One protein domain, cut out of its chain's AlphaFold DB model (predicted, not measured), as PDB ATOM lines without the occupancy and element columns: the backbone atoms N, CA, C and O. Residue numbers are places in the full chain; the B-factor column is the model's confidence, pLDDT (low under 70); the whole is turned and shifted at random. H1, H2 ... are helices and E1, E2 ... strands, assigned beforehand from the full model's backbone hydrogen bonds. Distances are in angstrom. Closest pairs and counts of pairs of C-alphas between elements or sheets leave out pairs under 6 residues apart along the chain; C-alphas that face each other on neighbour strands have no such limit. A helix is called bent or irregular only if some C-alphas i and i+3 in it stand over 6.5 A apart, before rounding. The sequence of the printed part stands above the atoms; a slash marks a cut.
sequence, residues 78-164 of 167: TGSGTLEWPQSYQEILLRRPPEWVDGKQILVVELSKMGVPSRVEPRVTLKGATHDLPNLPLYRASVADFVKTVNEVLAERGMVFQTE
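This is residues 78 to 164 of the 167 residues of an uncharacterized protein of Actinobacteria bacterium HGW-Actinobacteria-8 (UniProt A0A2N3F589). A strongly twisted sheet of four strands, E5 E4 E3 E6, has one long helix, H3, packed along one face. A small ribbon of two strands, E1 and E2, lies by E2 next to E5, and the loop between its strands sticks out with residues 89 to 95, of which 89 to 93 belong to the short helix H1. The 87 printed residues hold three named helices and six named strands, in the order E1 H1 E2 E3 H2 E4 E5 H3 E6; the class is mixed, helices and strands. The larger sheet is mixed and the ribbon antiparallel. The whole is compact, with a radius of gyration of the C-alphas of 13.4 A and spans of 35 by 33 by 22 A.

Find C-alpha 83 at (93.552, 161.291, 61.642), where E1, residues 83 to 85, begins. H1 follows at residues 89 to 93, then E2 at 99 to 101. E3, residues 105 to 110, runs 16.6 A, and H2, residues 111 to 114, follows it directly. E4, residues 123 to 127, runs 13.2 A and E5, residues 132 to 137, 14.4 A. From C-alpha 143 at (107.729, 166.397, 52.944), H3 runs 20.6 A to residue 157; it is irregular, with C-alphas 153 and 156 7.7 A apart. E6, residues 160 to 163, runs 10.1 A and ends at C-alpha 163 at (102.055, 171.292, 50.981).

Look first at E1 and E2, antiparallel neighbours, where N 85 and O 99 are 2.9 A apart. The closest C-alphas of E2 and E5 are those of Val 101 and Asp 132, 5.4 A. In the larger sheet, E4 and E5 form a hairpin, with N 133 and O 126 at 2.8 A. E3 is antiparallel to E4, with N 109 and O 125 at 2.9 A, and parallel to E6, with N 108 and O 162 at 2.8 A. H3 is on this sheet at a height of 7.4 A, over E3 and along the strands, at 14 degrees to E3 on the local plane; its closest C-alphas to E6 are those of Val 147 and Phe 161, 5.8 A. H3 and the sheet make two layers, a helix on one face. E5, H3 and E6 form a split strand-helix-strand unit, two strands running the same way with E4 and E3 between them; its crossover is right-handed. H2 is on the opposite face at a height of 6.3 A, over none of the strands. H1 is not on the sheet. Every O i to N i+4 pair is within hydrogen-bond range in H1, 9 of 11 in H3, and H2 is too short for such a pair.

The two C-alphas farthest apart are those of Pro 117 and Glu 156, 36.4 A. The printed part has no cut and no long link; the link from H2 to E4 is short and the others are tight. The mean pLDDT of the printed part is 84.3, and residues 112 to 121 are under 70.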
ATOM      1  N   THR A  78      91.046 156.868  61.848       87.31
ATOM      2  CA  THR A  78      90.043 156.158  62.647       87.31
ATOM      3  C   THR A  78      88.734 155.974  61.884       87.31
ATOM      4  O   THR A  78      88.482 156.621  60.865       87.31
ATOM      5  N   GLY A  79      87.854 155.118  62.410       78.00
ATOM      6  CA  GLY A  79      86.533 154.896  61.818       78.00
ATOM      7  C   GLY A  79      85.594 156.109  61.855       78.00
ATOM      8  O   GLY A  79      84.628 156.150  61.100       78.00
ATOM      9  N   SER A  80      85.890 157.128  62.673       76.81
ATOM     10  CA  SER A  80      85.191 158.421  62.651       76.81
ATOM     11  C   SER A  80      85.648 159.337  61.512       76.81
ATOM     12  O   SER A  80      85.082 160.413  61.337       76.81
ATOM     13  N   GLY A  81      86.663 158.936  60.737       79.44
ATOM     14  CA  GLY A  81      87.233 159.766  59.680       79.44
ATOM     15  C   GLY A  81      88.169 160.853  60.209       79.44
ATOM     16  O   GLY A  81      88.333 161.877  59.551       79.44
ATOM     17  N   THR A  82      88.765 160.658  61.388       86.25
ATOM     18  CA  THR A  82      89.768 161.566  61.960       86.25
ATOM     19  C   THR A  82      91.149 160.932  61.893       86.25
ATOM     20  O   THR A  82      91.304 159.721  62.057       86.25
ATOM     21  N   LEU A  83      92.168 161.743  61.623       90.56
ATOM     22  CA  LEU A  83      93.552 161.291  61.642       90.56
ATOM     23  C   LEU A  83      94.125 161.540  63.024       90.56
ATOM     24  O   LEU A  83      94.122 162.665  63.507       90.56
ATOM     25  N   GLU A  84      94.616 160.491  63.662       92.12
ATOM     26  CA  GLU A  84      95.112 160.538  65.032       92.12
ATOM     27  C   GLU A  84      96.575 160.126  65.101       92.12
ATOM     28  O   GLU A  84      97.004 159.196  64.408       92.12
ATOM     29  N   TRP A  85      97.306 160.754  66.022       91.56
ATOM     30  CA  TRP A  85      98.580 160.238  66.505       91.56
ATOM     31  C   TRP A  85      98.315 159.235  67.638       91.56
ATOM     32  O   TRP A  85      97.806 159.617  68.697       91.56
ATOM     33  N   PRO A  86      98.655 157.939  67.473       88.75
ATOM     34  CA  PRO A  86      98.511 156.967  68.551       88.75
ATOM     35  C   PRO A  86      99.347 157.345  69.779       88.75
ATOM     36  O   PRO A  86     100.573 157.446  69.706       88.75
ATOM     37  N   GLN A  87      98.687 157.473  70.929       88.00
ATOM     38  CA  GLN A  87      99.346 157.851  72.176       88.00
ATOM     39  C   GLN A  87     100.340 156.788  72.658       88.00
ATOM     40  O   GLN A  87     100.084 155.577  72.629       88.00
ATOM     41  N   SER A  88     101.465 157.250  73.185       85.56
ATOM     42  CA  SER A  88     102.426 156.443  73.931       85.56
ATOM     43  C   SER A  88     101.917 156.086  75.334       85.56
ATOM     44  O   SER A  88     101.030 156.735  75.887       85.56
ATOM     45  N   TYR A  89     102.506 155.065  75.968       84.31
ATOM     46  CA  TYR A  89     102.239 154.757  77.381       84.31
ATOM     47  C   TYR A  89     102.536 155.940  78.304       84.31
ATOM     48  O   TYR A  89     101.808 156.161  79.267       84.31
ATOM     49  N   GLN A  90     103.584 156.710  78.000       84.94
ATOM     50  CA  GLN A  90     103.958 157.893  78.773       84.94
ATOM     51  C   GLN A  90     102.857 158.955  78.722       84.94
ATOM     52  O   GLN A  90     102.489 159.501  79.755       84.94
ATOM     53  N   GLU A  91     102.288 159.209  77.545       86.94
ATOM     54  CA  GLU A  91     101.207 160.184  77.375       86.94
ATOM     55  C   GLU A  91      99.928 159.760  78.087       86.94
ATOM     56  O   GLU A  91      99.294 160.590  78.732       86.94
ATOM     57  N   ILE A  92      99.591 158.469  78.048       87.56
ATOM     58  CA  ILE A  92      98.436 157.938  78.781       87.56
ATOM     59  C   ILE A  92      98.642 158.060  80.287       87.56
ATOM     60  O   ILE A  92      97.747 158.518  80.995       87.56
ATOM     61  N   LEU A  93      99.827 157.695  80.781       87.94
ATOM     62  CA  LEU A  93     100.167 157.816  82.197       87.94
ATOM     63  C   LEU A  93     100.091 159.277  82.665       87.94
ATOM     64  O   LEU A  93      99.583 159.556  83.748       87.94
ATOM     65  N   LEU A  94     100.545 160.206  81.821       91.25
ATOM     66  CA  LEU A  94     100.493 161.650  82.057       91.25
ATOM     67  C   LEU A  94      99.131 162.280  81.728       91.25
ATOM     68  O   LEU A  94      98.994 163.497  81.836       91.25
ATOM     69  N   ARG A  95      98.131 161.481  81.330       90.75
ATOM     70  CA  ARG A  95      96.784 161.932  80.942       90.75
ATOM     71  C   ARG A  95      96.799 163.049  79.896       90.75
ATOM     72  O   ARG A  95      95.960 163.948  79.931       90.75
ATOM     73  N   ARG A  96      97.758 163.013  78.968       87.88
ATOM     74  CA  ARG A  96      97.750 163.941  77.836       87.88
ATOM     75  C   ARG A  96      96.521 163.667  76.963       87.88
ATOM     76  O   ARG A  96      96.170 162.499  76.779       87.88
ATOM     77  N   PRO A  97      95.867 164.711  76.428       86.56
ATOM     78  CA  PRO A  97      94.814 164.520  75.443       86.56
ATOM     79  C   PRO A  97      95.393 163.854  74.179       86.56
ATOM     80  O   PRO A  97      96.588 164.004  73.905       86.56
ATOM     81  N   PRO A  98      94.590 163.078  73.431       85.75
ATOM     82  CA  PRO A  98      95.010 162.571  72.129       85.75
ATOM     83  C   PRO A  98      95.277 163.745  71.183       85.75
ATOM     84  O   PRO A  98      94.663 164.797  71.319       85.75
ATOM     85  N   GLU A  99      96.188 163.571  70.232       91.25
ATOM     86  CA  GLU A  99      96.430 164.556  69.175       91.25
ATOM     87  C   GLU A  99      95.788 164.057  67.880       91.25
ATOM     88  O   GLU A  99      95.940 162.887  67.508       91.25
ATOM     89  N   TRP A 100      95.052 164.934  67.200       91.69
ATOM     90  CA  TRP A 100      94.346 164.604  65.968       91.69
ATOM     91  C   TRP A 100      94.324 165.783  64.999       91.69
ATOM     92  O   TRP A 100      94.513 166.934  65.381       91.69
ATOM     93  N   VAL A 101      94.069 165.467  63.735       92.00
ATOM     94  CA  VAL A 101      93.791 166.422  62.670       92.00
ATOM     95  C   VAL A 101      92.524 165.983  61.944       92.00
ATOM     96  O   VAL A 101      92.283 164.791  61.719       92.00
ATOM     97  N   ASP A 102      91.681 166.953  61.618       86.81
ATOM     98  CA  ASP A 102      90.385 166.744  60.993       86.81
ATOM     99  C   ASP A 102      90.272 167.466  59.645       86.81
ATOM    100  O   ASP A 102      90.995 168.415  59.344       86.81
ATOM    101  N   GLY A 103      89.322 167.017  58.827       83.44
ATOM    102  CA  GLY A 103      89.027 167.613  57.527       83.44
ATOM    103  C   GLY A 103      89.505 166.780  56.337       83.44
ATOM    104  O   GLY A 103      90.379 165.924  56.429       83.44
ATOM    105  N   LYS A 104      88.880 167.035  55.181       86.25
ATOM    106  CA  LYS A 104      89.202 166.363  53.909       86.25
ATOM    107  C   LYS A 104      90.424 166.954  53.211       86.25
ATOM    108  O   LYS A 104      90.999 166.309  52.344       86.25
ATOM    109  N   GLN A 105      90.790 168.185  53.546       89.88
ATOM    110  CA  GLN A 105      91.964 168.863  53.012       89.88
ATOM    111  C   GLN A 105      92.859 169.219  54.188       89.88
ATOM    112  O   GLN A 105      92.435 169.962  55.069       89.88
ATOM    113  N   ILE A 106      94.060 168.651  54.207       91.56
ATOM    114  CA  ILE A 106      95.023 168.830  55.290       91.56
ATOM    115  C   ILE A 106      96.249 169.524  54.720       91.56
ATOM    116  O   ILE A 106      96.847 169.064  53.744       91.56
ATOM    117  N   LEU A 107      96.624 170.643  55.331       92.00
ATOM    118  CA  LEU A 107      97.798 171.404  54.930       92.00
ATOM    119  C   LEU A 107      99.020 170.931  55.721       92.00
ATOM    120  O   LEU A 107      98.993 170.856  56.945       92.00
ATOM    121  N   VAL A 108     100.114 170.643  55.026       91.38
ATOM    122  CA  VAL A 108     101.380 170.196  55.609       91.38
ATOM    123  C   VAL A 108     102.377 171.349  55.602       91.38
ATOM    124  O   VAL A 108     102.771 171.835  54.539       91.38
ATOM    125  N   VAL A 109     102.804 171.761  56.797       88.88
ATOM    126  CA  VAL A 109     103.724 172.886  57.018       88.88
ATOM    127  C   VAL A 109     105.024 172.387  57.646       88.88
ATOM    128  O   VAL A 109     105.007 171.741  58.693       88.88
ATOM    129  N   GLU A 110     106.169 172.695  57.039       85.00
ATOM    130  CA  GLU A 110     107.491 172.368  57.595       85.00
ATOM    131  C   GLU A 110     107.836 173.241  58.805       85.00
ATOM    132  O   GLU A 110     107.755 174.466  58.743       85.00
ATOM    133  N   LEU A 111     108.300 172.628  59.900       75.38
ATOM    134  CA  LEU A 111     108.666 173.363  61.120       75.38
ATOM    135  C   LEU A 111     109.901 174.258  60.964       75.38
ATOM    136  O   LEU A 111     109.962 175.306  61.602       75.38
ATOM    137  N   SER A 112     110.854 173.894  60.101       66.19
ATOM    138  CA  SER A 112     112.016 174.742  59.781       66.19
ATOM    139  C   SER A 112     111.596 176.103  59.216       66.19
ATOM    140  O   SER A 112     112.244 177.111  59.488       66.19
ATOM    141  N   LYS A 113     110.472 176.157  58.489       59.75
ATOM    142  CA  LYS A 113     109.910 177.392  57.922       59.75
ATOM    143  C   LYS A 113     109.208 178.267  58.962       59.75
ATOM    144  O   LYS A 113     108.953 179.434  58.694       59.75
ATOM    145  N   MET A 114     108.948 177.744  60.161       58.56
ATOM    146  CA  MET A 114     108.336 178.489  61.268       58.56
ATOM    147  C   MET A 114     109.368 179.147  62.202       58.56
ATOM    148  O   MET A 114     109.027 179.534  63.316       58.56
ATOM    149  N   GLY A 115     110.638 179.253  61.787       56.22
ATOM    150  CA  GLY A 115     111.700 179.867  62.599       56.22
ATOM    151  C   GLY A 115     112.096 179.051  63.837       56.22
ATOM    152  O   GLY A 115     112.798 179.553  64.712       56.22
ATOM    153  N   VAL A 116     111.654 177.794  63.926       58.56
ATOM    154  CA  VAL A 116     111.986 176.879  65.022       58.56
ATOM    155  C   VAL A 116     113.309 176.179  64.692       58.56
ATOM    156  O   VAL A 116     113.457 175.700  63.563       58.56
ATOM    157  N   PRO A 117     114.268 176.072  65.637       53.66
ATOM    158  CA  PRO A 117     115.527 175.374  65.402       53.66
ATOM    159  C   PRO A 117     115.274 173.988  64.810       53.66
ATOM    160  O   PRO A 117     114.526 173.186  65.380       53.66
ATOM    161  N   SER A 118     115.898 173.714  63.663       50.25
ATOM    162  CA  SER A 118     115.831 172.408  63.016       50.25
ATOM    163  C   SER A 118     116.318 171.352  64.003       50.25
ATOM    164  O   SER A 118     117.505 171.285  64.322       50.25
ATOM    165  N   ARG A 119     115.411 170.499  64.489       58.69
ATOM    166  CA  ARG A 119     115.812 169.235  65.114       58.69
ATOM    167  C   ARG A 119     116.593 168.422  64.071       58.69
ATOM    168  O   ARG A 119     116.447 168.641  62.871       58.69
ATOM    169  N   VAL A 120     117.397 167.459  64.523       63.84
ATOM    170  CA  VAL A 120     118.179 166.544  63.656       63.84
ATOM    171  C   VAL A 120     117.287 165.770  62.658       63.84
ATOM    172  O   VAL A 120     117.774 165.213  61.681       63.84
ATOM    173  N   GLU A 121     115.968 165.765  62.874       69.94
ATOM    174  CA  GLU A 121     114.973 165.115  62.024       69.94
ATOM    175  C   GLU A 121     113.965 166.136  61.469       69.94
ATOM    176  O   GLU A 121     113.472 166.962  62.246       69.94
ATOM    177  N   PRO A 122     113.599 166.055  60.173       75.75
ATOM    178  CA  PRO A 122     112.550 166.884  59.589       75.75
ATOM    179  C   PRO A 122     111.200 166.607  60.259       75.75
ATOM    180  O   PRO A 122     110.845 165.456  60.540       75.75
ATOM    181  N   ARG A 123     110.453 167.680  60.534       87.31
ATOM    182  CA  ARG A 123     109.150 167.638  61.206       87.31
ATOM    183  C   ARG A 123     108.154 168.552  60.523       87.31
ATOM    184  O   ARG A 123     108.530 169.616  60.026       87.31
ATOM    185  N   VAL A 124     106.887 168.164  60.577       89.38
ATOM    186  CA  VAL A 124     105.779 168.922  59.993       89.38
ATOM    187  C   VAL A 124     104.673 169.175  61.008       89.38
ATOM    188  O   VAL A 124     104.543 168.473  62.008       89.38
ATOM    189  N   THR A 125     103.882 170.205  60.746       91.38
ATOM    190  CA  THR A 125     102.583 170.431  61.377       91.38
ATOM    191  C   THR A 125     101.510 170.159  60.337       91.38
ATOM    192  O   THR A 125     101.596 170.677  59.221       91.38
ATOM    193  N   LEU A 126     100.536 169.327  60.692       92.50
ATOM    194  CA  LEU A 126      99.355 169.083  59.876       92.50
ATOM    195  C   LEU A 126      98.267 170.039  60.344       92.50
ATOM    196  O   LEU A 126      97.863 169.972  61.502       92.50
ATOM    197  N   LYS A 127      97.811 170.925  59.465       91.19
ATOM    198  CA  LYS A 127      96.722 171.846  59.766       91.19
ATOM    199  C   LYS A 127      95.415 171.308  59.215       91.19
ATOM    200  O   LYS A 127      95.322 171.028  58.014       91.19
ATOM    201  N   GLY A 128      94.457 171.128  60.114       89.38
ATOM    202  CA  GLY A 128      93.124 170.620  59.819       89.38
ATOM    203  C   GLY A 128      92.100 171.736  59.671       89.38
ATOM    204  O   GLY A 128      92.434 172.919  59.610       89.38
ATOM    205  N   ALA A 129      90.828 171.352  59.613       86.38
ATOM    206  CA  ALA A 129      89.725 172.308  59.567       86.38
ATOM    207  C   ALA A 129      89.480 172.970  60.931       86.38
ATOM    208  O   ALA A 129      89.157 174.157  60.987       86.38
ATOM    209  N   THR A 130      89.611 172.206  62.018       85.88
ATOM    210  CA  THR A 130      89.366 172.694  63.381       85.88
ATOM    211  C   THR A 130      90.524 172.424  64.331       85.88
ATOM    212  O   THR A 130      90.718 173.198  65.266       85.88
ATOM    213  N   HIS A 131      91.296 171.358  64.099       89.94
ATOM    214  CA  HIS A 131      92.419 170.976  64.949       89.94
ATOM    215  C   HIS A 131      93.693 170.769  64.136       89.94
ATOM    216  O   HIS A 131      93.683 170.139  63.077       89.94
ATOM    217  N   ASP A 132      94.794 171.270  64.688       90.31
ATOM    218  CA  ASP A 132      96.132 171.086  64.145       90.31
ATOM    219  C   ASP A 132      96.854 169.980  64.919       90.31
ATOM    220  O   ASP A 132      96.779 169.907  66.147       90.31
ATOM    221  N   LEU A 133      97.622 169.167  64.197       90.62
ATOM    222  CA  LEU A 133      98.532 168.177  64.760       90.62
ATOM    223  C   LEU A 133      99.970 168.693  64.600       90.62
ATOM    224  O   LEU A 133     100.539 168.639  63.500       90.62
ATOM    225  N   PRO A 134     100.569 169.250  65.668       88.69
ATOM    226  CA  PRO A 134     101.898 169.834  65.602       88.69
ATOM    227  C   PRO A 134     103.003 168.774  65.679       88.69
ATOM    228  O   PRO A 134     102.871 167.730  66.307       88.69
ATOM    229  N   ASN A 135     104.177 169.110  65.139       86.44
ATOM    230  CA  ASN A 135     105.442 168.440  65.475       86.44
ATOM    231  C   ASN A 135     105.554 166.944  65.104       86.44
ATOM    232  O   ASN A 135     106.352 166.215  65.711       86.44
ATOM    233  N   LEU A 136     104.834 166.511  64.067       89.12
ATOM    234  CA  LEU A 136     104.911 165.162  63.514       89.12
ATOM    235  C   LEU A 136     106.302 164.904  62.893       89.12
ATOM    236  O   LEU A 136     106.715 165.639  61.991       89.12
ATOM    237  N   PRO A 137     107.047 163.878  63.342       88.25
ATOM    238  CA  PRO A 137     108.348 163.531  62.778       88.25
ATOM    239  C   PRO A 137     108.223 162.766  61.453       88.25
ATOM    240  O   PRO A 137     107.419 161.844  61.327       88.25
ATOM    241  N   LEU A 138     109.089 163.098  60.490       87.81
ATOM    242  CA  LEU A 138     109.152 162.422  59.187       87.81
ATOM    243  C   LEU A 138     110.278 161.384  59.070       87.81
ATOM    244  O   LEU A 138     110.380 160.715  58.050       87.81
ATOM    245  N   TYR A 139     111.134 161.240  60.088       83.06
ATOM    246  CA  TYR A 139     112.192 160.218  60.145       83.06
ATOM    247  C   TYR A 139     113.035 160.093  58.862       83.06
ATOM    248  O   TYR A 139     113.183 159.013  58.297       83.06
ATOM    249  N   ARG A 140     113.636 161.213  58.433       76.19
ATOM    250  CA  ARG A 140     114.478 161.333  57.221       76.19
ATOM    251  C   ARG A 140     113.731 161.199  55.885       76.19
ATOM    252  O   ARG A 140     114.391 161.221  54.851       76.19
ATOM    253  N   ALA A 141     112.400 161.124  55.880       84.31
ATOM    254  CA  ALA A 141     111.613 161.343  54.670       84.31
ATOM    255  C   ALA A 141     111.494 162.844  54.364       84.31
ATOM    256  O   ALA A 141     111.449 163.677  55.280       84.31
ATOM    257  N   SER A 142     111.428 163.190  53.077       87.00
ATOM    258  CA  SER A 142     111.077 164.545  52.655       87.00
ATOM    259  C   SER A 142     109.574 164.788  52.837       87.00
ATOM    260  O   SER A 142     108.776 163.850  52.894       87.00
ATOM    261  N   VAL A 143     109.162 166.057  52.897       88.44
ATOM    262  CA  VAL A 143     107.729 166.397  52.944       88.44
ATOM    263  C   VAL A 143     107.004 165.952  51.676       88.44
ATOM    264  O   VAL A 143     105.861 165.508  51.755       88.44
ATOM    265  N   ALA A 144     107.665 166.030  50.520       88.94
ATOM    266  CA  ALA A 144     107.098 165.583  49.254       88.94
ATOM    267  C   ALA A 144     106.821 164.071  49.261       88.94
ATOM    268  O   ALA A 144     105.725 163.658  48.884       88.94
ATOM    269  N   ASP A 145     107.772 163.266  49.749       89.94
ATOM    270  CA  ASP A 145     107.604 161.812  49.860       89.94
ATOM    271  C   ASP A 145     106.482 161.464  50.839       89.94
ATOM    272  O   ASP A 145     105.610 160.662  50.519       89.94
ATOM    273  N   PHE A 146     106.459 162.128  51.999       91.38
ATOM    274  CA  PHE A 146     105.400 161.967  52.991       91.38
ATOM    275  C   PHE A 146     104.011 162.241  52.395       91.38
ATOM    276  O   PHE A 146     103.126 161.392  52.476       91.38
ATOM    277  N   VAL A 147     103.820 163.400  51.757       92.19
ATOM    278  CA  VAL A 147     102.531 163.781  51.158       92.19
ATOM    279  C   VAL A 147     102.122 162.811  50.059       92.19
ATOM    280  O   VAL A 147     100.956 162.425  49.991       92.19
ATOM    281  N   LYS A 148     103.069 162.388  49.216       92.75
ATOM    282  CA  LYS A 148     102.812 161.410  48.162       92.75
ATOM    283  C   LYS A 148     102.310 160.087  48.747       92.75
ATOM    284  O   LYS A 148     101.221 159.654  48.387       92.75
ATOM    285  N   THR A 149     103.053 159.491  49.680       91.12
ATOM    286  CA  THR A 149     102.690 158.206  50.294       91.12
ATOM    287  C   THR A 149     101.354 158.282  51.030       91.12
ATOM    288  O   THR A 149     100.514 157.399  50.882       91.12
ATOM    289  N   VAL A 150     101.115 159.351  51.794       92.00
ATOM    290  CA  VAL A 150      99.854 159.518  52.529       92.00
ATOM    291  C   VAL A 150      98.665 159.677  51.579       92.00
ATOM    292  O   VAL A 150      97.626 159.059  51.803       92.00
ATOM    293  N   ASN A 151      98.810 160.446  50.499       92.69
ATOM    294  CA  ASN A 151      97.751 160.603  49.500       92.69
ATOM    295  C   ASN A 151      97.454 159.304  48.747       92.69
ATOM    296  O   ASN A 151      96.293 159.036  48.458       92.69
ATOM    297  N   GLU A 152      98.469 158.488  48.458       91.38
ATOM    298  CA  GLU A 152      98.277 157.161  47.860       91.38
ATOM    299  C   GLU A 152      97.446 156.253  48.782       91.38
ATOM    300  O   GLU A 152      96.492 155.625  48.330       91.38
ATOM    301  N   VAL A 153      97.740 156.244  50.088       89.31
ATOM    302  CA  VAL A 153      96.992 155.452  51.084       89.31
ATOM    303  C   VAL A 153      95.561 155.971  51.287       89.31
ATOM    304  O   VAL A 153      94.642 155.192  51.543       89.31
ATOM    305  N   LEU A 154      95.353 157.286  51.185       88.12
ATOM    306  CA  LEU A 154      94.073 157.940  51.469       88.12
ATOM    307  C   LEU A 154      93.214 158.237  50.228       88.12
ATOM    308  O   LEU A 154      92.117 158.779  50.381       88.12
ATOM    309  N   ALA A 155      93.656 157.854  49.024       84.06
ATOM    310  CA  ALA A 155      92.989 158.181  47.761       84.06
ATOM    311  C   ALA A 155      91.496 157.797  47.748       84.06
ATOM    312  O   ALA A 155      90.640 158.589  47.354       84.06
ATOM    313  N   GLU A 156      91.161 156.613  48.263       82.69
ATOM    314  CA  GLU A 156      89.784 156.097  48.312       82.69
ATOM    315  C   GLU A 156      88.944 156.688  49.459       82.69
ATOM    316  O   GLU A 156      87.733 156.482  49.534       82.69
ATOM    317  N   ARG A 157      89.574 157.435  50.373       80.06
ATOM    318  CA  ARG A 157      88.942 158.007  51.572       80.06
ATOM    319  C   ARG A 157      88.536 159.470  51.389       80.06
ATOM    320  O   ARG A 157      87.949 160.055  52.298       80.06
ATOM    321  N   GLY A 158      88.817 160.061  50.223       81.19
ATOM    322  CA  GLY A 158      88.452 161.442  49.899       81.19
ATOM    323  C   GLY A 158      89.175 162.485  50.756       81.19
ATOM    324  O   GLY A 158      88.634 163.571  50.971       81.19
ATOM    325  N   MET A 159      90.360 162.136  51.267       86.00
ATOM    326  CA  MET A 159      91.255 163.028  51.999       86.00
ATOM    327  C   MET A 159      92.480 163.346  51.149       86.00
ATOM    328  O   MET A 159      93.002 162.470  50.465       86.00
ATOM    329  N   VAL A 160      92.939 164.594  51.207       90.81
ATOM    330  CA  VAL A 160      94.082 165.071  50.431       90.81
ATOM    331  C   VAL A 160      94.987 165.922  51.309       90.81
ATOM    332  O   VAL A 160      94.558 166.906  51.911       90.81
ATOM    333  N   PHE A 161      96.260 165.554  51.330       92.56
ATOM    334  CA  PHE A 161      97.347 166.306  51.927       92.56
ATOM    335  C   PHE A 161      97.956 167.215  50.867       92.56
ATOM    336  O   PHE A 161      98.257 166.783  49.751       92.56
ATOM    337  N   GLN A 162      98.150 168.478  51.221       92.31
ATOM    338  CA  GLN A 162      98.765 169.478  50.356       92.31
ATOM    339  C   GLN A 162      99.900 170.160  51.102       92.31
ATOM    340  O   GLN A 162      99.790 170.427  52.294       92.31
ATOM    341  N   THR A 163     100.997 170.456  50.415       88.50
ATOM    342  CA  THR A 163     102.055 171.292  50.981       88.50
ATOM    343  C   THR A 163     101.693 172.762  50.840       88.50
ATOM    344  O   THR A 163     101.025 173.172  49.887       88.50
ATOM    345  N   GLU A 164     102.163 173.581  51.775       76.81
ATOM    346  CA  GLU A 164     102.122 175.030  51.607       76.81
ATOM    347  C   GLU A 164     102.961 175.416  50.374       76.81
ATOM    348  O   GLU A 164     104.184 175.245  50.356       76.81
TER     349      GLU A 164